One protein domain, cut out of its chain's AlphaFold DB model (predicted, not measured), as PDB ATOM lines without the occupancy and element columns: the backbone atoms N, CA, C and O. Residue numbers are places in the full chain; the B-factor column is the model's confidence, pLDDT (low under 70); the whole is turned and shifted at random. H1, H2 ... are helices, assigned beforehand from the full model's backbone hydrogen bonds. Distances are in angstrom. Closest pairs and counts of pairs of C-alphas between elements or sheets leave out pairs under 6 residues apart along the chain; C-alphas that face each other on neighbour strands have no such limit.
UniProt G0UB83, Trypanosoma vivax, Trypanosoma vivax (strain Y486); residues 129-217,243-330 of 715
ATOM      1  N   VAL A 129     130.358 143.357 167.146       41.84
ATOM      2  CA  VAL A 129     129.887 143.593 165.763       41.84
ATOM      3  C   VAL A 129     128.593 142.828 165.508       41.84
ATOM      4  O   VAL A 129     127.643 143.372 164.942       41.84
ATOM      5  N   ILE A 130     128.520 141.576 165.957       44.41
ATOM      6  CA  ILE A 130     127.343 140.727 165.774       44.41
ATOM      7  C   ILE A 130     126.185 141.187 166.664       44.41
ATOM      8  O   ILE A 130     125.038 141.222 166.212       44.41
ATOM      9  N   LEU A 131     126.467 141.620 167.893       41.59
ATOM     10  CA  LEU A 131     125.466 142.154 168.812       41.59
ATOM     11  C   LEU A 131     124.915 143.516 168.354       41.59
ATOM     12  O   LEU A 131     123.709 143.729 168.432       41.59
ATOM     13  N   SER A 132     125.758 144.406 167.824       39.81
ATOM     14  CA  SER A 132     125.381 145.705 167.242       39.81
ATOM     15  C   SER A 132     124.491 145.528 166.009       39.81
ATOM     16  O   SER A 132     123.437 146.155 165.887       39.81
ATOM     17  N   VAL A 133     124.855 144.575 165.148       44.44
ATOM     18  CA  VAL A 133     124.054 144.132 164.006       44.44
ATOM     19  C   VAL A 133     122.684 143.612 164.472       44.44
ATOM     20  O   VAL A 133     121.668 143.971 163.893       44.44
ATOM     21  N   ILE A 134     122.607 142.844 165.561       44.22
ATOM     22  CA  ILE A 134     121.331 142.352 166.118       44.22
ATOM     23  C   ILE A 134     120.504 143.471 166.790       44.22
ATOM     24  O   ILE A 134     119.272 143.412 166.776       44.22
ATOM     25  N   MET A 135     121.160 144.473 167.385       40.81
ATOM     26  CA  MET A 135     120.548 145.512 168.228       40.81
ATOM     27  C   MET A 135     120.182 146.806 167.488       40.81
ATOM     28  O   MET A 135     119.540 147.671 168.093       40.81
ATOM     29  N   HIS A 136     120.556 146.968 166.214       46.31
ATOM     30  CA  HIS A 136     120.234 148.170 165.442       46.31
ATOM     31  C   HIS A 136     118.720 148.440 165.485       46.31
ATOM     32  O   HIS A 136     117.902 147.605 165.095       46.31
ATOM     33  N   SER A 137     118.327 149.623 165.977       43.06
ATOM     34  CA  SER A 137     116.909 149.951 166.136       43.06
ATOM     35  C   SER A 137     116.234 149.980 164.770       43.06
ATOM     36  O   SER A 137     116.694 150.698 163.876       43.06
ATOM     37  N   ASN A 138     115.147 149.218 164.637       47.94
ATOM     38  CA  ASN A 138     114.328 149.196 163.432       47.94
ATOM     39  C   ASN A 138     113.899 150.627 163.080       47.94
ATOM     40  O   ASN A 138     113.140 151.247 163.831       47.94
ATOM     41  N   SER A 139     114.350 151.144 161.940       51.59
ATOM     42  CA  SER A 139     113.842 152.409 161.411       51.59
ATOM     43  C   SER A 139     112.338 152.283 161.113       51.59
ATOM     44  O   SER A 139     111.811 151.184 160.905       51.59
ATOM     45  N   CYS A 140     111.611 153.403 161.060       43.81
ATOM     46  CA  CYS A 140     110.197 153.398 160.653       43.81
ATOM     47  C   CYS A 140     109.984 152.665 159.314       43.81
ATOM     48  O   CYS A 140     109.013 151.928 159.165       43.81
ATOM     49  N   GLU A 141     110.924 152.794 158.376       51.34
ATOM     50  CA  GLU A 141     110.923 152.114 157.075       51.34
ATOM     51  C   GLU A 141     111.105 150.587 157.195       51.34
ATOM     52  O   GLU A 141     110.460 149.810 156.488       51.34
ATOM     53  N   GLU A 142     111.911 150.126 158.153       54.97
ATOM     54  CA  GLU A 142     112.081 148.699 158.452       54.97
ATOM     55  C   GLU A 142     110.827 148.094 159.084       54.97
ATOM     56  O   GLU A 142     110.466 146.965 158.748       54.97
ATOM     57  N   ASN A 143     110.095 148.847 159.912       56.91
ATOM     58  CA  ASN A 143     108.788 148.423 160.424       56.91
ATOM     59  C   ASN A 143     107.736 148.265 159.308       56.91
ATOM     60  O   ASN A 143     106.907 147.352 159.383       56.91
ATOM     61  N   TYR A 144     107.790 149.085 158.254       58.78
ATOM     62  CA  TYR A 144     106.918 148.949 157.080       58.78
ATOM     63  C   TYR A 144     107.265 147.730 156.229       58.78
ATOM     64  O   TYR A 144     106.407 146.871 156.004       58.78
ATOM     65  N   ASN A 145     108.537 147.583 155.855       64.06
ATOM     66  CA  ASN A 145     109.025 146.419 155.109       64.06
ATOM     67  C   ASN A 145     108.791 145.109 155.884       64.06
ATOM     68  O   ASN A 145     108.496 144.062 155.307       64.06
ATOM     69  N   SER A 146     108.853 145.182 157.213       67.31
ATOM     70  CA  SER A 146     108.558 144.098 158.143       67.31
ATOM     71  C   SER A 146     107.092 143.645 158.093       67.31
ATOM     72  O   SER A 146     106.835 142.435 158.111       67.31
ATOM     73  N   LYS A 147     106.129 144.573 158.024       71.12
ATOM     74  CA  LYS A 147     104.701 144.237 157.903       71.12
ATOM     75  C   LYS A 147     104.374 143.671 156.522       71.12
ATOM     76  O   LYS A 147     103.709 142.642 156.447       71.12
ATOM     77  N   TYR A 148     104.909 144.278 155.463       74.62
ATOM     78  CA  TYR A 148     104.693 143.818 154.091       74.62
ATOM     79  C   TYR A 148     105.242 142.402 153.863       74.62
ATOM     80  O   TYR A 148     104.515 141.521 153.418       74.62
ATOM     81  N   ALA A 149     106.480 142.129 154.295       73.69
ATOM     82  CA  ALA A 149     107.074 140.794 154.182       73.69
ATOM     83  C   ALA A 149     106.287 139.715 154.951       73.69
ATOM     84  O   ALA A 149     106.335 138.541 154.592       73.69
ATOM     85  N   ARG A 150     105.575 140.095 156.024       81.06
ATOM     86  CA  ARG A 150     104.734 139.163 156.788       81.06
ATOM     87  C   ARG A 150     103.471 138.807 156.012       81.06
ATOM     88  O   ARG A 150     103.126 137.632 155.971       81.06
ATOM     89  N   LEU A 151     102.811 139.798 155.415       80.94
ATOM     90  CA  LEU A 151     101.630 139.582 154.573       80.94
ATOM     91  C   LEU A 151     101.982 138.715 153.359       80.94
ATOM     92  O   LEU A 151     101.335 137.699 153.131       80.94
ATOM     93  N   GLU A 152     103.087 139.035 152.682       81.81
ATOM     94  CA  GLU A 152     103.629 138.258 151.560       81.81
ATOM     95  C   GLU A 152     103.926 136.794 151.951       81.81
ATOM     96  O   GLU A 152     103.650 135.865 151.193       81.81
ATOM     97  N   CYS A 153     104.462 136.559 153.155       85.06
ATOM     98  CA  CYS A 153     104.706 135.209 153.669       85.06
ATOM     99  C   CYS A 153     103.404 134.432 153.895       85.06
ATOM    100  O   CYS A 153     103.305 133.282 153.471       85.06
ATOM    101  N   VAL A 154     102.418 135.043 154.560       87.12
ATOM    102  CA  VAL A 154     101.125 134.402 154.845       87.12
ATOM    103  C   VAL A 154     100.413 134.042 153.542       87.12
ATOM    104  O   VAL A 154      99.963 132.909 153.388       87.12
ATOM    105  N   GLU A 155     100.388 134.961 152.578       88.06
ATOM    106  CA  GLU A 155      99.746 134.740 151.285       88.06
ATOM    107  C   GLU A 155     100.424 133.607 150.494       88.06
ATOM    108  O   GLU A 155      99.755 132.725 149.953       88.06
ATOM    109  N   ASN A 156     101.759 133.560 150.473       87.06
ATOM    110  CA  ASN A 156     102.494 132.486 149.801       87.06
ATOM    111  C   ASN A 156     102.315 131.124 150.491       87.06
ATOM    112  O   ASN A 156     102.219 130.097 149.810       87.06
ATOM    113  N   MET A 157     102.224 131.096 151.824       87.25
ATOM    114  CA  MET A 157     101.912 129.874 152.569       87.25
ATOM    115  C   MET A 157     100.502 129.367 152.245       87.25
ATOM    116  O   MET A 157     100.343 128.181 151.951       87.25
ATOM    117  N   GLN A 158      99.506 130.259 152.207       88.00
ATOM    118  CA  GLN A 158      98.125 129.924 151.845       88.00
ATOM    119  C   GLN A 158      98.020 129.407 150.408       88.00
ATOM    120  O   GLN A 158      97.447 128.342 150.187       88.00
ATOM    121  N   ARG A 159      98.644 130.091 149.440       89.56
ATOM    122  CA  ARG A 159      98.675 129.651 148.033       89.56
ATOM    123  C   ARG A 159      99.315 128.276 147.878       89.56
ATOM    124  O   ARG A 159      98.836 127.458 147.099       89.56
ATOM    125  N   THR A 160     100.401 128.008 148.605       88.19
ATOM    126  CA  THR A 160     101.070 126.700 148.561       88.19
ATOM    127  C   THR A 160     100.165 125.630 149.156       88.19
ATOM    128  O   THR A 160      99.916 124.616 148.512       88.19
ATOM    129  N   ARG A 161      99.580 125.877 150.331       85.75
ATOM    130  CA  ARG A 161      98.642 124.944 150.962       85.75
ATOM    131  C   ARG A 161      97.437 124.641 150.067       85.75
ATOM    132  O   ARG A 161      97.107 123.473 149.910       85.75
ATOM    133  N   GLN A 162      96.830 125.654 149.446       87.50
ATOM    134  CA  GLN A 162      95.675 125.505 148.548       87.50
ATOM    135  C   GLN A 162      96.007 124.660 147.311       87.50
ATOM    136  O   GLN A 162      95.329 123.668 147.061       87.50
ATOM    137  N   LYS A 163      97.116 124.954 146.618       90.12
ATOM    138  CA  LYS A 163      97.566 124.187 145.437       90.12
ATOM    139  C   LYS A 163      97.767 122.696 145.712       90.12
ATOM    140  O   LYS A 163      97.580 121.865 144.827       90.12
ATOM    141  N   TRP A 164      98.213 122.355 146.918       86.81
ATOM    142  CA  TRP A 164      98.412 120.963 147.321       86.81
ATOM    143  C   TRP A 164      97.135 120.332 147.892       86.81
ATOM    144  O   TRP A 164      96.909 119.140 147.687       86.81
ATOM    145  N   ALA A 165      96.270 121.118 148.537       85.56
ATOM    146  CA  ALA A 165      94.965 120.670 149.022       85.56
ATOM    147  C   ALA A 165      94.009 120.284 147.883       85.56
ATOM    148  O   ALA A 165      93.249 119.332 148.028       85.56
ATOM    149  N   GLU A 166      94.109 120.950 146.728       87.75
ATOM    150  CA  GLU A 166      93.365 120.608 145.505       87.75
ATOM    151  C   GLU A 166      93.662 119.187 144.988       87.75
ATOM    152  O   GLU A 166      92.870 118.632 144.232       87.75
ATOM    153  N   ARG A 167      94.787 118.575 145.392       86.50
ATOM    154  CA  ARG A 167      95.193 117.237 144.929       86.50
ATOM    155  C   ARG A 167      94.707 116.109 145.838       86.50
ATOM    156  O   ARG A 167      94.288 115.078 145.324       86.50
ATOM    157  N   SER A 168      94.800 116.258 147.165       86.31
ATOM    158  CA  SER A 168      94.206 115.339 148.158       86.31
ATOM    159  C   SER A 168      94.339 115.858 149.602       86.31
ATOM    160  O   SER A 168      95.123 116.766 149.899       86.31
ATOM    161  N   GLN A 169      93.641 115.213 150.546       79.25
ATOM    162  CA  GLN A 169      93.779 115.489 151.985       79.25
ATOM    163  C   GLN A 169      95.178 115.154 152.537       79.25
ATOM    164  O   GLN A 169      95.721 115.920 153.329       79.25
ATOM    165  N   LEU A 170      95.819 114.070 152.081       79.56
ATOM    166  CA  LEU A 170      97.202 113.747 152.474       79.56
ATOM    167  C   LEU A 170      98.202 114.761 151.896       79.56
ATOM    168  O   LEU A 170      99.145 115.172 152.574       79.56
ATOM    169  N   PHE A 171      97.946 115.250 150.679       84.31
ATOM    170  CA  PHE A 171      98.726 116.335 150.085       84.31
ATOM    171  C   PHE A 171      98.509 117.676 150.795       84.31
ATOM    172  O   PHE A 171      99.380 118.534 150.715       84.31
ATOM    173  N   THR A 172      97.436 117.848 151.573       81.31
ATOM    174  CA  THR A 172      97.255 119.043 152.416       81.31
ATOM    175  C   THR A 172      98.292 119.094 153.541       81.31
ATOM    176  O   THR A 172      98.859 120.156 153.806       81.31
ATOM    177  N   ILE A 173      98.601 117.950 154.163       84.56
ATOM    178  CA  ILE A 173      99.653 117.851 155.188       84.56
ATOM    179  C   ILE A 173     101.014 118.117 154.540       84.56
ATOM    180  O   ILE A 173     101.773 118.956 155.024       84.56
ATOM    181  N   LEU A 174     101.295 117.494 153.393       85.00
ATOM    182  CA  LEU A 174     102.547 117.722 152.668       85.00
ATOM    183  C   LEU A 174     102.698 119.187 152.217       85.00
ATOM    184  O   LEU A 174     103.764 119.777 152.366       85.00
ATOM    185  N   GLY A 175     101.615 119.803 151.740       83.50
ATOM    186  CA  GLY A 175     101.555 121.215 151.369       83.50
ATOM    187  C   GLY A 175     101.799 122.147 152.553       83.50
ATOM    188  O   GLY A 175     102.481 123.161 152.399       83.50
ATOM    189  N   SER A 176     101.319 121.783 153.747       84.50
ATOM    190  CA  SER A 176     101.620 122.525 154.975       84.50
ATOM    191  C   SER A 176     103.112 122.450 155.322       84.50
ATOM    192  O   SER A 176     103.731 123.488 155.538       84.50
ATOM    193  N   VAL A 177     103.744 121.275 155.233       86.44
ATOM    194  CA  VAL A 177     105.190 121.113 155.474       86.44
ATOM    195  C   VAL A 177     106.032 121.847 154.425       86.44
ATOM    196  O   VAL A 177     107.027 122.480 154.764       86.44
ATOM    197  N   LEU A 178     105.624 121.842 153.154       85.50
ATOM    198  CA  LEU A 178     106.319 122.586 152.098       85.50
ATOM    199  C   LEU A 178     106.187 124.107 152.273       85.50
ATOM    200  O   LEU A 178     107.129 124.847 151.984       85.50
ATOM    201  N   SER A 179     105.059 124.587 152.809       88.12
ATOM    202  CA  SER A 179     104.845 126.015 153.081       88.12
ATOM    203  C   SER A 179     105.819 126.588 154.124       88.12
ATOM    204  O   SER A 179     106.108 127.787 154.117       88.12
ATOM    205  N   LEU A 180     106.405 125.729 154.963       85.94
ATOM    206  CA  LEU A 180     107.405 126.072 155.978       85.94
ATOM    207  C   LEU A 180     108.679 126.675 155.357       85.94
ATOM    208  O   LEU A 180     109.336 127.509 155.979       85.94
ATOM    209  N   GLY A 181     108.982 126.353 154.093       85.31
ATOM    210  CA  GLY A 181     110.057 127.002 153.335       85.31
ATOM    211  C   GLY A 181     109.854 128.515 153.175       85.31
ATOM    212  O   GLY A 181     110.807 129.288 153.296       85.31
ATOM    213  N   HIS A 182     108.608 128.968 152.994       86.88
ATOM    214  CA  HIS A 182     108.290 130.399 152.939       86.88
ATOM    215  C   HIS A 182     108.460 131.072 154.303       86.88
ATOM    216  O   HIS A 182     108.968 132.192 154.367       86.88
ATOM    217  N   PHE A 183     108.129 130.369 155.391       86.44
ATOM    218  CA  PHE A 183     108.392 130.844 156.749       86.44
ATOM    219  C   PHE A 183     109.895 130.997 157.020       86.44
ATOM    220  O   PHE A 183     110.312 132.033 157.532       86.44
ATOM    221  N   PHE A 184     110.729 130.030 156.617       84.62
ATOM    222  CA  PHE A 184     112.184 130.159 156.745       84.62
ATOM    223  C   PHE A 184     112.738 131.307 155.906       84.62
ATOM    224  O   PHE A 184     113.535 132.099 156.405       84.62
ATOM    225  N   SER A 185     112.275 131.467 154.663       83.38
ATOM    226  CA  SER A 185     112.677 132.610 153.840       83.38
ATOM    227  C   SER A 185     112.278 133.939 154.485       83.38
ATOM    228  O   SER A 185     113.058 134.890 154.450       83.38
ATOM    229  N   PHE A 186     111.092 134.021 155.089       84.50
ATOM    230  CA  PHE A 186     110.654 135.190 155.845       84.50
ATOM    231  C   PHE A 186     111.529 135.429 157.080       84.50
ATOM    232  O   PHE A 186     111.938 136.564 157.324       84.50
ATOM    233  N   ALA A 187     111.851 134.375 157.830       83.31
ATOM    234  CA  ALA A 187     112.668 134.458 159.030       83.31
ATOM    235  C   ALA A 187     114.091 134.948 158.716       83.31
ATOM    236  O   ALA A 187     114.585 135.874 159.360       83.31
ATOM    237  N   VAL A 188     114.708 134.413 157.658       82.06
ATOM    238  CA  VAL A 188     116.029 134.847 157.189       82.06
ATOM    239  C   VAL A 188     115.981 136.280 156.653       82.06
ATOM    240  O   VAL A 188     116.846 137.076 157.004       82.06
ATOM    241  N   LYS A 189     114.950 136.661 155.883       80.62
ATOM    242  CA  LYS A 189     114.744 138.050 155.419       80.62
ATOM    243  C   LYS A 189     114.615 139.016 156.598       80.62
ATOM    244  O   LYS A 189     115.164 140.113 156.566       80.62
ATOM    245  N   LYS A 190     113.918 138.613 157.662       77.69
ATOM    246  CA  LYS A 190     113.779 139.404 158.889       77.69
ATOM    247  C   LYS A 190     115.070 139.514 159.672       77.69
ATOM    248  O   LYS A 190     115.359 140.606 160.147       77.69
ATOM    249  N   CYS A 191     115.848 138.440 159.770       74.50
ATOM    250  CA  CYS A 191     117.201 138.515 160.304       74.50
ATOM    251  C   CYS A 191     118.055 139.462 159.467       74.50
ATOM    252  O   CYS A 191     118.615 140.384 160.027       74.50
ATOM    253  N   ALA A 192     118.059 139.345 158.140       74.62
ATOM    254  CA  ALA A 192     118.826 140.225 157.262       74.62
ATOM    255  C   ALA A 192     118.441 141.711 157.397       74.62
ATOM    256  O   ALA A 192     119.300 142.588 157.313       74.62
ATOM    257  N   ILE A 193     117.150 142.001 157.605       72.31
ATOM    258  CA  ILE A 193     116.648 143.358 157.869       72.31
ATOM    259  C   ILE A 193     117.069 143.826 159.265       72.31
ATOM    260  O   ILE A 193     117.615 144.915 159.377       72.31
ATOM    261  N   SER A 194     116.866 143.001 160.298       65.38
ATOM    262  CA  SER A 194     117.284 143.302 161.675       65.38
ATOM    263  C   SER A 194     118.786 143.553 161.759       65.38
ATOM    264  O   SER A 194     119.208 144.439 162.480       65.38
ATOM    265  N   MET A 195     119.559 142.797 160.980       65.50
ATOM    266  CA  MET A 195     121.010 142.875 160.860       65.50
ATOM    267  C   MET A 195     121.491 144.052 159.995       65.50
ATOM    268  O   MET A 195     122.688 144.262 159.830       65.50
ATOM    269  N   GLY A 196     120.582 144.805 159.367       62.41
ATOM    270  CA  GLY A 196     120.935 145.912 158.476       62.41
ATOM    271  C   GLY A 196     121.609 145.496 157.160       62.41
ATOM    272  O   GLY A 196     121.936 146.361 156.344       62.41
ATOM    273  N   PHE A 197     121.762 144.197 156.872       66.88
ATOM    274  CA  PHE A 197     122.375 143.700 155.632       66.88
ATOM    275  C   PHE A 197     121.617 144.134 154.370       66.88
ATOM    276  O   PHE A 197     122.206 144.289 153.299       66.88
ATOM    277  N   ASN A 198     120.316 144.414 154.487       66.69
ATOM    278  CA  ASN A 198     119.537 144.963 153.379       66.69
ATOM    279  C   ASN A 198     120.044 146.352 152.933       66.69
ATOM    280  O   ASN A 198     120.031 146.646 151.737       66.69
ATOM    281  N   LYS A 199     120.550 147.175 153.868       61.34
ATOM    282  CA  LYS A 199     121.103 148.513 153.582       61.34
ATOM    283  C   LYS A 199     122.451 148.436 152.870       61.34
ATOM    284  O   LYS A 199     122.709 149.219 151.960       61.34
ATOM    285  N   LEU A 200     123.271 147.450 153.234       56.81
ATOM    286  CA  LEU A 200     124.582 147.187 152.630       56.81
ATOM    287  C   LEU A 200     124.493 146.858 151.136       56.81
ATOM    288  O   LEU A 200     125.363 147.241 150.358       56.81
ATOM    289  N   LEU A 201     123.422 146.176 150.729       55.38
ATOM    290  CA  LEU A 201     123.201 145.758 149.344       55.38
ATOM    291  C   LEU A 201     122.186 146.646 148.603       55.38
ATOM    292  O   LEU A 201     121.954 146.457 147.405       55.38
ATOM    293  N   SER A 202     121.509 147.588 149.269       50.78
ATOM    294  CA  SER A 202     120.580 148.514 148.614       50.78
ATOM    295  C   SER A 202     121.312 149.705 148.001       50.78
ATOM    296  O   SER A 202     121.864 150.544 148.704       50.78
ATOM    297  N   ILE A 203     121.250 149.813 146.671       46.72
ATOM    298  CA  ILE A 203     121.569 151.048 145.946       46.72
ATOM    299  C   ILE A 203     120.643 152.152 146.488       46.72
ATOM    300  O   ILE A 203     119.432 151.917 146.565       46.72
ATOM    301  N   PRO A 204     121.158 153.341 146.851       44.03
ATOM    302  CA  PRO A 204     120.327 154.406 147.394       44.03
ATOM    303  C   PRO A 204     119.272 154.809 146.355       44.03
ATOM    304  O   PRO A 204     119.598 155.359 145.299       44.03
ATOM    305  N   ARG A 205     117.990 154.540 146.644       44.03
ATOM    306  CA  ARG A 205     116.842 154.998 145.843       44.03
ATOM    307  C   ARG A 205     116.653 156.509 146.034       44.03
ATOM    308  O   ARG A 205     115.675 156.969 146.607       44.03
ATOM    309  N   LYS A 206     117.589 157.301 145.505       41.62
ATOM    310  CA  LYS A 206     117.620 158.772 145.608       41.62
ATOM    311  C   LYS A 206     116.429 159.498 144.966       41.62
ATOM    312  O   LYS A 206     116.270 160.689 145.194       41.62
ATOM    313  N   LYS A 207     115.609 158.833 144.142       40.91
ATOM    314  CA  LYS A 207     114.576 159.512 143.335       40.91
ATOM    315  C   LYS A 207     113.162 159.489 143.919       40.91
ATOM    316  O   LYS A 207     112.401 160.394 143.614       40.91
ATOM    317  N   VAL A 208     112.813 158.520 144.770       42.91
ATOM    318  CA  VAL A 208     111.431 158.399 145.282       42.91
ATOM    319  C   VAL A 208     111.223 159.240 146.549       42.91
ATOM    320  O   VAL A 208     110.183 159.869 146.708       42.91
ATOM    321  N   CYS A 209     112.237 159.347 147.415       45.44
ATOM    322  CA  CYS A 209     112.124 160.131 148.648       45.44
ATOM    323  C   CYS A 209     112.087 161.651 148.406       45.44
ATOM    324  O   CYS A 209     111.330 162.330 149.091       45.44
ATOM    325  N   ARG A 210     112.816 162.187 147.408       44.19
ATOM    326  CA  ARG A 210     112.792 163.635 147.093       44.19
ATOM    327  C   ARG A 210     111.436 164.113 146.566       44.19
ATOM    328  O   ARG A 210     110.930 165.113 147.059       44.19
ATOM    329  N   ALA A 211     110.818 163.364 145.650       45.44
ATOM    330  CA  ALA A 211     109.498 163.711 145.114       45.44
ATOM    331  C   ALA A 211     108.409 163.689 146.204       45.44
ATOM    332  O   ALA A 211     107.520 164.538 146.228       45.44
ATOM    333  N   ASN A 212     108.513 162.755 147.154       46.47
ATOM    334  CA  ASN A 212     107.565 162.670 148.258       46.47
ATOM    335  C   ASN A 212     107.788 163.781 149.288       46.47
ATOM    336  O   ASN A 212     106.818 164.380 149.739       46.47
ATOM    337  N   GLN A 213     109.037 164.104 149.642       49.38
ATOM    338  CA  GLN A 213     109.356 165.136 150.638       49.38
ATOM    339  C   GLN A 213     108.946 166.551 150.191       49.38
ATOM    340  O   GLN A 213     108.542 167.360 151.027       49.38
ATOM    341  N   GLU A 214     108.969 166.829 148.883       49.28
ATOM    342  CA  GLU A 214     108.409 168.058 148.302       49.28
ATOM    343  C   GLU A 214     106.873 168.097 148.402       49.28
ATOM    344  O   GLU A 214     106.312 169.127 148.777       49.28
ATOM    345  N   LYS A 215     106.185 166.961 148.202       47.16
ATOM    346  CA  LYS A 215     104.730 166.831 148.424       47.16
ATOM    347  C   LYS A 215     104.336 167.053 149.893       47.16
ATOM    348  O   LYS A 215     103.347 167.729 150.163       47.16
ATOM    349  N   TRP A 216     105.140 166.567 150.847       48.97
ATOM    350  CA  TRP A 216     104.915 166.761 152.292       48.97
ATOM    351  C   TRP A 216     105.017 168.226 152.748       48.97
ATOM    352  O   TRP A 216     104.441 168.575 153.777       48.97
ATOM    353  N   ARG A 217     105.728 169.091 152.008       50.50
ATOM    354  CA  ARG A 217     105.816 170.532 152.305       50.50
ATOM    355  C   ARG A 217     104.706 171.363 151.650       50.50
ATOM    356  O   ARG A 217     104.544 172.521 152.022       50.50
ATOM    357  N   ALA A 243     116.556 140.663 138.935       49.81
ATOM    358  CA  ALA A 243     117.641 141.260 139.726       49.81
ATOM    359  C   ALA A 243     117.347 141.226 141.237       49.81
ATOM    360  O   ALA A 243     118.260 141.175 142.065       49.81
ATOM    361  N   SER A 244     116.063 141.240 141.609       58.56
ATOM    362  CA  SER A 244     115.631 141.182 143.007       58.56
ATOM    363  C   SER A 244     115.775 139.780 143.607       58.56
ATOM    364  O   SER A 244     116.154 139.652 144.772       58.56
ATOM    365  N   PHE A 245     115.555 138.728 142.809       61.59
ATOM    366  CA  PHE A 245     115.641 137.342 143.264       61.59
ATOM    367  C   PHE A 245     117.080 136.938 143.600       61.59
ATOM    368  O   PHE A 245     117.343 136.504 144.721       61.59
ATOM    369  N   ALA A 246     118.028 137.169 142.683       67.25
ATOM    370  CA  ALA A 246     119.443 136.872 142.917       67.25
ATOM    371  C   ALA A 246     119.989 137.633 144.136       67.25
ATOM    372  O   ALA A 246     120.670 137.059 144.984       67.25
ATOM    373  N   LYS A 247     119.611 138.909 144.283       68.12
ATOM    374  CA  LYS A 247     119.982 139.727 145.441       68.12
ATOM    375  C   LYS A 247     119.431 139.163 146.754       68.12
ATOM    376  O   LYS A 247     120.164 139.100 147.736       68.12
ATOM    377  N   ASN A 248     118.164 138.750 146.777       70.81
ATOM    378  CA  ASN A 248     117.535 138.192 147.975       70.81
ATOM    379  C   ASN A 248     118.149 136.840 148.355       70.81
ATOM    380  O   ASN A 248     118.389 136.597 149.532       70.81
ATOM    381  N   VAL A 249     118.467 135.987 147.377       76.69
ATOM    382  CA  VAL A 249     119.124 134.692 147.618       76.69
ATOM    383  C   VAL A 249     120.538 134.882 148.164       76.69
ATOM    384  O   VAL A 249     120.881 134.265 149.171       76.69
ATOM    385  N   VAL A 250     121.337 135.775 147.567       75.56
ATOM    386  CA  VAL A 250     122.685 136.106 148.062       75.56
ATOM    387  C   VAL A 250     122.616 136.673 149.478       75.56
ATOM    388  O   VAL A 250     123.378 136.255 150.346       75.56
ATOM    389  N   LEU A 251     121.661 137.569 149.743       76.62
ATOM    390  CA  LEU A 251     121.453 138.135 151.071       76.62
ATOM    391  C   LEU A 251     121.053 137.062 152.098       76.62
ATOM    392  O   LEU A 251     121.572 137.061 153.214       76.62
ATOM    393  N   HIS A 252     120.163 136.138 151.733       78.31
ATOM    394  CA  HIS A 252     119.743 135.048 152.612       78.31
ATOM    395  C   HIS A 252     120.887 134.076 152.915       78.31
ATOM    396  O   HIS A 252     121.093 133.739 154.079       78.31
ATOM    397  N   LEU A 253     121.656 133.670 151.899       78.75
ATOM    398  CA  LEU A 253     122.829 132.807 152.064       78.75
ATOM    399  C   LEU A 253     123.887 133.469 152.945       78.75
ATOM    400  O   LEU A 253     124.402 132.831 153.857       78.75
ATOM    401  N   PHE A 254     124.163 134.755 152.721       75.38
ATOM    402  CA  PHE A 254     125.105 135.516 153.536       75.38
ATOM    403  C   PHE A 254     124.651 135.607 154.997       75.38
ATOM    404  O   PHE A 254     125.427 135.335 155.908       75.38
ATOM    405  N   THR A 255     123.369 135.907 155.225       77.44
ATOM    406  CA  THR A 255     122.790 135.987 156.575       77.44
ATOM    407  C   THR A 255     122.847 134.634 157.287       77.44
ATOM    408  O   THR A 255     123.233 134.561 158.451       77.44
ATOM    409  N   ALA A 256     122.505 133.547 156.592       79.50
ATOM    410  CA  ALA A 256     122.558 132.198 157.146       79.50
ATOM    411  C   ALA A 256     123.999 131.760 157.457       79.50
ATOM    412  O   ALA A 256     124.255 131.248 158.546       79.50
ATOM    413  N   ALA A 257     124.941 132.006 156.541       75.50
ATOM    414  CA  ALA A 257     126.358 131.708 156.735       75.50
ATOM    415  C   ALA A 257     126.932 132.474 157.932       75.50
ATOM    416  O   ALA A 257     127.641 131.895 158.754       75.50
ATOM    417  N   PHE A 258     126.570 133.747 158.073       76.62
ATOM    418  CA  PHE A 258     126.970 134.585 159.196       76.62
ATOM    419  C   PHE A 258     126.456 134.042 160.536       76.62
ATOM    420  O   PHE A 258     127.242 133.844 161.459       76.62
ATOM    421  N   ILE A 259     125.161 133.715 160.621       78.69
ATOM    422  CA  ILE A 259     124.562 133.134 161.834       78.69
ATOM    423  C   ILE A 259     125.220 131.793 162.185       78.69
ATOM    424  O   ILE A 259     125.539 131.559 163.348       78.69
ATOM    425  N   CYS A 260     125.456 130.923 161.199       78.69
ATOM    426  CA  CYS A 260     126.078 129.615 161.423       78.69
ATOM    427  C   CYS A 260     127.528 129.743 161.899       78.69
ATOM    428  O   CYS A 260     127.939 129.037 162.817       78.69
ATOM    429  N   THR A 261     128.285 130.663 161.300       71.31
ATOM    430  CA  THR A 261     129.664 130.959 161.701       71.31
ATOM    431  C   THR A 261     129.698 131.453 163.144       71.31
ATOM    432  O   THR A 261     130.469 130.952 163.955       71.31
ATOM    433  N   PHE A 262     128.797 132.364 163.507       70.25
ATOM    434  CA  PHE A 262     128.724 132.880 164.869       70.25
ATOM    435  C   PHE A 262     128.310 131.820 165.893       70.25
ATOM    436  O   PHE A 262     128.912 131.701 166.957       70.25
ATOM    437  N   ALA A 263     127.315 131.000 165.559       73.31
ATOM    438  CA  ALA A 263     126.903 129.900 166.415       73.31
ATOM    439  C   ALA A 263     128.021 128.859 166.599       73.31
ATOM    440  O   ALA A 263     128.170 128.303 167.689       73.31
ATOM    441  N   HIS A 264     128.836 128.631 165.561       76.88
ATOM    442  CA  HIS A 264     130.013 127.772 165.642       76.88
ATOM    443  C   HIS A 264     131.040 128.296 166.650       76.88
ATOM    444  O   HIS A 264     131.525 127.508 167.454       76.88
ATOM    445  N   PHE A 265     131.311 129.601 166.665       63.66
ATOM    446  CA  PHE A 265     132.259 130.189 167.618       63.66
ATOM    447  C   PHE A 265     131.782 130.145 169.072       63.66
ATOM    448  O   PHE A 265     132.603 130.061 169.974       63.66
ATOM    449  N   ILE A 266     130.470 130.179 169.313       66.38
ATOM    450  CA  ILE A 266     129.934 130.260 170.677       66.38
ATOM    451  C   ILE A 266     129.804 128.890 171.346       66.38
ATOM    452  O   ILE A 266     130.222 128.723 172.487       66.38
ATOM    453  N   PHE A 267     129.190 127.921 170.665       69.44
ATOM    454  CA  PHE A 267     128.932 126.584 171.219       69.44
ATOM    455  C   PHE A 267     129.387 125.450 170.302       69.44
ATOM    456  O   PHE A 267     129.383 124.291 170.707       69.44
ATOM    457  N   GLY A 268     129.749 125.758 169.059       73.25
ATOM    458  CA  GLY A 268     129.943 124.772 168.008       73.25
ATOM    459  C   GLY A 268     128.690 124.576 167.150       73.25
ATOM    460  O   GLY A 268     127.544 124.621 167.603       73.25
ATOM    461  N   LEU A 269     128.928 124.318 165.862       78.00
ATOM    462  CA  LEU A 269     127.877 124.186 164.844       78.00
ATOM    463  C   LEU A 269     126.919 123.020 165.148       78.00
ATOM    464  O   LEU A 269     125.734 123.087 164.831       78.00
ATOM    465  N   PHE A 270     127.417 121.964 165.799       81.62
ATOM    466  CA  PHE A 270     126.644 120.767 166.126       81.62
ATOM    467  C   PHE A 270     125.431 121.068 167.020       81.62
ATOM    468  O   PHE A 270     124.310 120.685 166.686       81.62
ATOM    469  N   PHE A 271     125.626 121.806 168.116       78.56
ATOM    470  CA  PHE A 271     124.540 122.162 169.036       78.56
ATOM    471  C   PHE A 271     123.527 123.102 168.384       78.56
ATOM    472  O   PHE A 271     122.320 122.962 168.593       78.56
ATOM    473  N   PHE A 272     124.006 124.015 167.538       82.25
ATOM    474  CA  PHE A 272     123.145 124.900 166.764       82.25
ATOM    475  C   PHE A 272     122.242 124.122 165.797       82.25
ATOM    476  O   PHE A 272     121.038 124.379 165.742       82.25
ATOM    477  N   ILE A 273     122.797 123.133 165.088       85.94
ATOM    478  CA  ILE A 273     122.032 122.245 164.204       85.94
ATOM    479  C   ILE A 273     121.029 121.420 165.017       85.94
ATOM    480  O   ILE A 273     119.858 121.377 164.649       85.94
ATOM    481  N   CYS A 274     121.436 120.829 166.144       83.88
ATOM    482  CA  CYS A 274     120.538 120.043 166.996       83.88
ATOM    483  C   CYS A 274     119.337 120.867 167.486       83.88
ATOM    484  O   CYS A 274     118.199 120.405 167.397       83.88
ATOM    485  N   MET A 275     119.565 122.111 167.922       86.81
ATOM    486  CA  MET A 275     118.490 123.027 168.319       86.81
ATOM    487  C   MET A 275     117.514 123.292 167.161       86.81
ATOM    488  O   MET A 275     116.300 123.218 167.352       86.81
ATOM    489  N   HIS A 276     118.025 123.514 165.946       84.69
ATOM    490  CA  HIS A 276     117.190 123.734 164.762       84.69
ATOM    491  C   HIS A 276     116.429 122.479 164.323       84.69
ATOM    492  O   HIS A 276     115.296 122.607 163.869       84.69
ATOM    493  N   VAL A 277     116.996 121.280 164.487       88.12
ATOM    494  CA  VAL A 277     116.309 120.008 164.200       88.12
ATOM    495  C   VAL A 277     115.134 119.799 165.156       88.12
ATOM    496  O   VAL A 277     114.030 119.491 164.706       88.12
ATOM    497  N   VAL A 278     115.331 120.036 166.458       87.88
ATOM    498  CA  VAL A 278     114.248 119.961 167.456       87.88
ATOM    499  C   VAL A 278     113.171 121.009 167.165       87.88
ATOM    500  O   VAL A 278     111.979 120.701 167.172       87.88
ATOM    501  N   PHE A 279     113.580 122.239 166.840       85.75
ATOM    502  CA  PHE A 279     112.652 123.307 166.480       85.75
ATOM    503  C   PHE A 279     111.873 122.993 165.193       85.75
ATOM    504  O   PHE A 279     110.669 123.236 165.127       85.75
ATOM    505  N   LEU A 280     112.525 122.401 164.188       87.62
ATOM    506  CA  LEU A 280     111.896 121.966 162.941       87.62
ATOM    507  C   LEU A 280     110.866 120.860 163.188       87.62
ATOM    508  O   LEU A 280     109.757 120.949 162.664       87.62
ATOM    509  N   ALA A 281     111.191 119.860 164.012       87.88
ATOM    510  CA  ALA A 281     110.247 118.808 164.386       87.88
ATOM    511  C   ALA A 281     108.991 119.401 165.048       87.88
ATOM    512  O   ALA A 281     107.867 119.048 164.690       87.88
ATOM    513  N   PHE A 282     109.175 120.375 165.942       88.19
ATOM    514  CA  PHE A 282     108.071 121.088 166.579       88.19
ATOM    515  C   PHE A 282     107.234 121.908 165.578       88.19
ATOM    516  O   PHE A 282     106.002 121.873 165.623       88.19
ATOM    517  N   LEU A 283     107.877 122.597 164.628       86.56
ATOM    518  CA  LEU A 283     107.195 123.355 163.570       86.56
ATOM    519  C   LEU A 283     106.343 122.457 162.661       86.56
ATOM    520  O   LEU A 283     105.215 122.825 162.336       86.56
ATOM    521  N   VAL A 284     106.862 121.287 162.273       88.75
ATOM    522  CA  VAL A 284     106.159 120.317 161.414       88.75
ATOM    523  C   VAL A 284     104.882 119.801 162.082       88.75
ATOM    524  O   VAL A 284     103.864 119.653 161.410       88.75
ATOM    525  N   VAL A 285     104.901 119.590 163.400       88.31
ATOM    526  CA  VAL A 285     103.713 119.160 164.161       88.31
ATOM    527  C   VAL A 285     102.694 120.291 164.318       88.31
ATOM    528  O   VAL A 285     101.489 120.051 164.261       88.31
ATOM    529  N   CYS A 286     103.148 121.533 164.496       87.25
ATOM    530  CA  CYS A 286     102.259 122.655 164.799       87.25
ATOM    531  C   CYS A 286     101.625 123.309 163.565       87.25
ATOM    532  O   CYS A 286     100.533 123.877 163.672       87.25
ATOM    533  N   ILE A 287     102.278 123.243 162.400       88.06
ATOM    534  CA  ILE A 287     101.775 123.881 161.178       88.06
ATOM    535  C   ILE A 287     100.399 123.370 160.704       88.06
ATOM    536  O   ILE A 287      99.602 124.213 160.294       88.06
ATOM    537  N   PRO A 288     100.031 122.069 160.795       84.25
ATOM    538  CA  PRO A 288      98.689 121.634 160.404       84.25
ATOM    539  C   PRO A 288      97.591 122.049 161.399       84.25
ATOM    540  O   PRO A 288      96.421 122.079 161.019       84.25
ATOM    541  N   ILE A 289      97.945 122.371 162.650       86.56
ATOM    542  CA  ILE A 289      96.994 122.622 163.749       86.56
ATOM    543  C   ILE A 289      96.588 124.103 163.816       86.56
ATOM    544  O   ILE A 289      95.476 124.432 164.230       86.56
ATOM    545  N   MET A 290      97.477 125.019 163.422       87.50
ATOM    546  CA  MET A 290      97.270 126.461 163.578       87.50
ATOM    547  C   MET A 290      96.916 127.162 162.261       87.50
ATOM    548  O   MET A 290      97.402 126.807 161.193       87.50
ATOM    549  N   ALA A 291      96.118 128.230 162.353       86.69
ATOM    550  CA  ALA A 291      95.909 129.159 161.241       86.69
ATOM    551  C   ALA A 291      97.220 129.879 160.872       86.69
ATOM    552  O   ALA A 291      97.987 130.261 161.764       86.69
ATOM    553  N   GLU A 292      97.453 130.123 159.581       85.12
ATOM    554  CA  GLU A 292      98.734 130.594 159.035       85.12
ATOM    555  C   GLU A 292      99.177 131.935 159.644       85.12
ATOM    556  O   GLU A 292     100.347 132.126 159.980       85.12
ATOM    557  N   GLU A 293      98.244 132.860 159.877       83.81
ATOM    558  CA  GLU A 293      98.548 134.160 160.489       83.81
ATOM    559  C   GLU A 293      99.019 134.049 161.944       83.81
ATOM    560  O   GLU A 293      99.950 134.752 162.371       83.81
ATOM    561  N   ARG A 294      98.372 133.167 162.719       85.38
ATOM    562  CA  ARG A 294      98.755 132.896 164.110       85.38
ATOM    563  C   ARG A 294     100.072 132.136 164.147       85.38
ATOM    564  O   ARG A 294     100.935 132.505 164.942       85.38
ATOM    565  N   PHE A 295     100.250 131.168 163.249       88.25
ATOM    566  CA  PHE A 295     101.483 130.404 163.098       88.25
ATOM    567  C   PHE A 295     102.681 131.337 162.885       88.25
ATOM    568  O   PHE A 295     103.572 131.384 163.730       88.25
ATOM    569  N   VAL A 296     102.663 132.179 161.844       85.19
ATOM    570  CA  VAL A 296     103.786 133.083 161.535       85.19
ATOM    571  C   VAL A 296     104.096 134.022 162.705       85.19
ATOM    572  O   VAL A 296     105.258 134.288 162.991       85.19
ATOM    573  N   THR A 297     103.081 134.511 163.424       82.25
ATOM    574  CA  THR A 297     103.284 135.452 164.542       82.25
ATOM    575  C   THR A 297     103.891 134.789 165.771       82.25
ATOM    576  O   THR A 297     104.842 135.318 166.351       82.25
ATOM    577  N   VAL A 298     103.319 133.661 166.193       84.31
ATOM    578  CA  VAL A 298     103.729 132.945 167.406       84.31
ATOM    579  C   VAL A 298     105.104 132.327 167.192       84.31
ATOM    580  O   VAL A 298     105.999 132.541 168.008       84.31
ATOM    581  N   PHE A 299     105.312 131.654 166.061       84.25
ATOM    582  CA  PHE A 299     106.574 130.982 165.776       84.25
ATOM    583  C   PHE A 299     107.710 131.938 165.446       84.25
ATOM    584  O   PHE A 299     108.843 131.653 165.815       84.25
ATOM    585  N   TRP A 300     107.438 133.105 164.854       83.94
ATOM    586  CA  TRP A 300     108.460 134.148 164.725       83.94
ATOM    587  C   TRP A 300     108.964 134.623 166.093       83.94
ATOM    588  O   TRP A 300     110.168 134.761 166.303       83.94
ATOM    589  N   ARG A 301     108.047 134.862 167.041       81.69
ATOM    590  CA  ARG A 301     108.416 135.257 168.407       81.69
ATOM    591  C   ARG A 301     109.186 134.144 169.101       81.69
ATOM    592  O   ARG A 301     110.244 134.415 169.654       81.69
ATOM    593  N   LEU A 302     108.685 132.913 169.034       83.38
ATOM    594  CA  LEU A 302     109.320 131.753 169.652       83.38
ATOM    595  C   LEU A 302     110.723 131.502 169.087       83.38
ATOM    596  O   LEU A 302     111.658 131.331 169.858       83.38
ATOM    597  N   TRP A 303     110.883 131.556 167.763       83.31
ATOM    598  CA  TRP A 303     112.183 131.414 167.108       83.31
ATOM    599  C   TRP A 303     113.149 132.518 167.539       83.31
ATOM    600  O   TRP A 303     114.277 132.233 167.927       83.31
ATOM    601  N   ARG A 304     112.689 133.776 167.578       80.38
ATOM    602  CA  ARG A 304     113.488 134.892 168.099       80.38
ATOM    603  C   ARG A 304     113.917 134.651 169.548       80.38
ATOM    604  O   ARG A 304     115.080 134.878 169.863       80.38
ATOM    605  N   TYR A 305     113.014 134.206 170.420       79.75
ATOM    606  CA  TYR A 305     113.361 133.890 171.806       79.75
ATOM    607  C   TYR A 305     114.375 132.748 171.887       79.75
ATOM    608  O   TYR A 305     115.353 132.885 172.610       79.75
ATOM    609  N   ALA A 306     114.203 131.676 171.110       77.75
ATOM    610  CA  ALA A 306     115.137 130.552 171.073       77.75
ATOM    611  C   ALA A 306     116.542 130.986 170.630       77.75
ATOM    612  O   ALA A 306     117.530 130.613 171.258       77.75
ATOM    613  N   VAL A 307     116.634 131.832 169.599       75.50
ATOM    614  CA  VAL A 307     117.903 132.393 169.119       75.50
ATOM    615  C   VAL A 307     118.543 133.303 170.174       75.50
ATOM    616  O   VAL A 307     119.728 133.165 170.458       75.50
ATOM    617  N   VAL A 308     117.775 134.200 170.803       76.06
ATOM    618  CA  VAL A 308     118.291 135.086 171.865       76.06
ATOM    619  C   VAL A 308     118.777 134.283 173.070       76.06
ATOM    620  O   VAL A 308     119.876 134.527 173.550       76.06
ATOM    621  N   VAL A 309     117.997 133.307 173.538       76.19
ATOM    622  CA  VAL A 309     118.375 132.446 174.668       76.19
ATOM    623  C   VAL A 309     119.629 131.643 174.335       76.19
ATOM    624  O   VAL A 309     120.543 131.610 175.153       76.19
ATOM    625  N   PHE A 310     119.721 131.065 173.132       76.12
ATOM    626  CA  PHE A 310     120.920 130.355 172.677       76.12
ATOM    627  C   PHE A 310     122.170 131.240 172.780       76.12
ATOM    628  O   PHE A 310     123.183 130.817 173.335       76.12
ATOM    629  N   PHE A 311     122.086 132.493 172.326       71.56
ATOM    630  CA  PHE A 311     123.213 133.420 172.406       71.56
ATOM    631  C   PHE A 311     123.516 133.903 173.825       71.56
ATOM    632  O   PHE A 311     124.685 133.980 174.188       71.56
ATOM    633  N   VAL A 312     122.507 134.182 174.654       72.69
ATOM    634  CA  VAL A 312     122.707 134.597 176.054       72.69
ATOM    635  C   VAL A 312     123.373 133.486 176.864       72.69
ATOM    636  O   VAL A 312     124.329 133.744 177.598       72.69
ATOM    637  N   VAL A 313     122.903 132.248 176.713       74.12
ATOM    638  CA  VAL A 313     123.471 131.083 177.407       74.12
ATOM    639  C   VAL A 313     124.894 130.816 176.912       74.12
ATOM    640  O   VAL A 313     125.775 130.533 177.716       74.12
ATOM    641  N   GLY A 314     125.154 131.003 175.616       68.12
ATOM    642  CA  GLY A 314     126.485 130.842 175.029       68.12
ATOM    643  C   GLY A 314     127.493 131.890 175.434       68.12
ATOM    644  O   GLY A 314     128.635 131.561 175.738       68.12
ATOM    645  N   LEU A 315     127.064 133.140 175.518       61.03
ATOM    646  CA  LEU A 315     127.884 134.215 176.053       61.03
ATOM    647  C   LEU A 315     128.211 133.950 177.525       61.03
ATOM    648  O   LEU A 315     129.370 134.000 177.917       61.03
ATOM    649  N   SER A 316     127.202 133.588 178.323       63.31
ATOM    650  CA  SER A 316     127.380 133.291 179.750       63.31
ATOM    651  C   SER A 316     128.336 132.116 179.973       63.31
ATOM    652  O   SER A 316     129.172 132.167 180.870       63.31
ATOM    653  N   TYR A 317     128.244 131.079 179.136       70.38
ATOM    654  CA  TYR A 317     129.131 129.920 179.180       70.38
ATOM    655  C   TYR A 317     130.582 130.282 178.840       70.38
ATOM    656  O   TYR A 317     131.484 129.939 179.598       70.38
ATOM    657  N   ASN A 318     130.811 131.023 177.750       62.25
ATOM    658  CA  ASN A 318     132.161 131.460 177.382       62.25
ATOM    659  C   ASN A 318     132.761 132.404 178.436       62.25
ATOM    660  O   ASN A 318     133.914 132.240 178.813       62.25
ATOM    661  N   LEU A 319     131.963 133.313 179.004       58.97
ATOM    662  CA  LEU A 319     132.410 134.192 180.087       58.97
ATOM    663  C   LEU A 319     132.782 133.397 181.347       58.97
ATOM    664  O   LEU A 319     133.778 133.704 181.998       58.97
ATOM    665  N   ALA A 320     132.025 132.348 181.678       57.50
ATOM    666  CA  ALA A 320     132.367 131.455 182.781       57.50
ATOM    667  C   ALA A 320     133.677 130.692 182.519       57.50
ATOM    668  O   ALA A 320     134.506 130.597 183.422       57.50
ATOM    669  N   LEU A 321     133.894 130.193 181.295       55.06
ATOM    670  CA  LEU A 321     135.155 129.552 180.908       55.06
ATOM    671  C   LEU A 321     136.342 130.518 181.002       55.06
ATOM    672  O   LEU A 321     137.384 130.144 181.541       55.06
ATOM    673  N   ASP A 322     136.169 131.764 180.564       51.50
ATOM    674  CA  ASP A 322     137.197 132.797 180.677       51.50
ATOM    675  C   ASP A 322     137.535 133.084 182.143       51.50
ATOM    676  O   ASP A 322     138.708 133.072 182.515       51.50
ATOM    677  N   VAL A 323     136.529 133.260 183.007       54.59
ATOM    678  CA  VAL A 323     136.728 133.476 184.453       54.59
ATOM    679  C   VAL A 323     137.449 132.292 185.101       54.59
ATOM    680  O   VAL A 323     138.359 132.498 185.907       54.59
ATOM    681  N   ILE A 324     137.094 131.058 184.736       52.09
ATOM    682  CA  ILE A 324     137.766 129.850 185.235       52.09
ATOM    683  C   ILE A 324     139.223 129.814 184.758       52.09
ATOM    684  O   ILE A 324     140.114 129.567 185.572       52.09
ATOM    685  N   SER A 325     139.486 130.121 183.485       47.59
ATOM    686  CA  SER A 325     140.845 130.133 182.930       47.59
ATOM    687  C   SER A 325     141.728 131.195 183.594       47.59
ATOM    688  O   SER A 325     142.857 130.905 183.987       47.59
ATOM    689  N   ILE A 326     141.194 132.399 183.819       46.12
ATOM    690  CA  ILE A 326     141.891 133.489 184.505       46.12
ATOM    691  C   ILE A 326     142.145 133.100 185.960       46.12
ATOM    692  O   ILE A 326     143.257 133.277 186.450       46.12
ATOM    693  N   SER A 327     141.158 132.511 186.644       47.22
ATOM    694  CA  SER A 327     141.323 132.015 188.013       47.22
ATOM    695  C   SER A 327     142.415 130.946 188.104       47.22
ATOM    696  O   SER A 327     143.223 130.976 189.030       47.22
ATOM    697  N   GLU A 328     142.496 130.025 187.141       51.38
ATOM    698  CA  GLU A 328     143.530 128.987 187.115       51.38
ATOM    699  C   GLU A 328     144.924 129.565 186.821       51.38
ATOM    700  O   GLU A 328     145.902 129.182 187.468       51.38
ATOM    701  N   VAL A 329     145.021 130.536 185.908       46.62
ATOM    702  CA  VAL A 329     146.271 131.256 185.618       46.62
ATOM    703  C   VAL A 329     146.739 132.047 186.839       46.62
ATOM    704  O   VAL A 329     147.912 131.958 187.194       46.62
ATOM    705  N   VAL A 330     145.831 132.753 187.521       47.62
ATOM    706  CA  VAL A 330     146.119 133.485 188.764       47.62
ATOM    707  C   VAL A 330     146.534 132.524 189.875       47.62
ATOM    708  O   VAL A 330     147.498 132.798 190.584       47.62
TER     709      VAL A 330
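What this domain is: This is residues 129 to 217 and 243 to 330 of the 715 residues of the protein "Trypanosoma vivax" of Trypanosoma vivax (strain Y486) (UniProt G0UB83). A helical hairpin, H2 and H3, makes one side of a loose three-sided frame, with H6 crossing H3 and H8 running from H2 to the far end of H6. H7 folds back from that end of H6 toward the hairpin, while H5, with residues 203 to 207 before it, and residues 319 to 330 of H8 stick out. The printed part has 177 residues with eight named helices, H1 to H8 in chain order, and no named strand; the class is all helix. It is loose, with a radius of gyration of the C-alphas of 19.9 A, and flat, spanning 66 by 56 by 26 A.

How they stand to each other: H1, residues 129 to 135, only just touches residue 194 of H3, residues 169 to 194, with 3 pairs of C-alphas within 8 A; the closest, those of Ile 134 and Ser 194, are 6.1 A apart. H2, residues 140 to 165, and H3 form a hairpin at a shallow tilt of 15 degrees, opposite ways, closest at the C-alphas of Ala 165 and Thr 172, 4.4 A. H4, residues 197 to 201, touches the hub H6, residues 243 to 267, closest at the C-alphas of Phe 197 and Leu 251, 7.3 A. H5, residues 208 to 217, touches no helix. Residues 248 to 256 of H6 touch residues 185 to 192 of H3, about perpendicular at 80 degrees, closest at the C-alphas of Ala 192 and Thr 255, 5.8 A. H7, residues 269 to 286, touches H6 at a steep tilt of 61 degrees, closest at the C-alphas of Ala 263 and Leu 269, 6.0 A. H8, residues 292 to 330, touches H2 with residues 292 to 296 and H6 with residues 311 to 318; the closest C-alphas are those of Val 154 and Glu 292, 6.1 A, and of Ile 266 and Gly 314, 5.6 A. Helix packing is mostly crossed. Every O i to N i+4 pair is within hydrogen-bond range in H1, H2, H4, H5, H6, H7 and H8, and 17 of 22 are in H3.

Where its parts are: H1 begins at C-alpha 129 (129.887, 143.593, 165.763). H2 is 37.9 A long, H3 37.7 A, H6 36.5 A and H7 25.7 A. H8, 56.0 A long, ends at C-alpha 330 (146.119, 133.485, 188.764).

The domain as a whole: The C-alphas of Glu 166 and Val 330 are the two farthest apart, 69.4 A. Residues 218 to 242 are not printed, and C-alphas 217 and 243 are 34.0 A apart across the cut. Of the links that are printed whole, none is long. Mean pLDDT of the printed part is 71.2; 66 residues are under 70, among them 129 to 146 and 194 to 217.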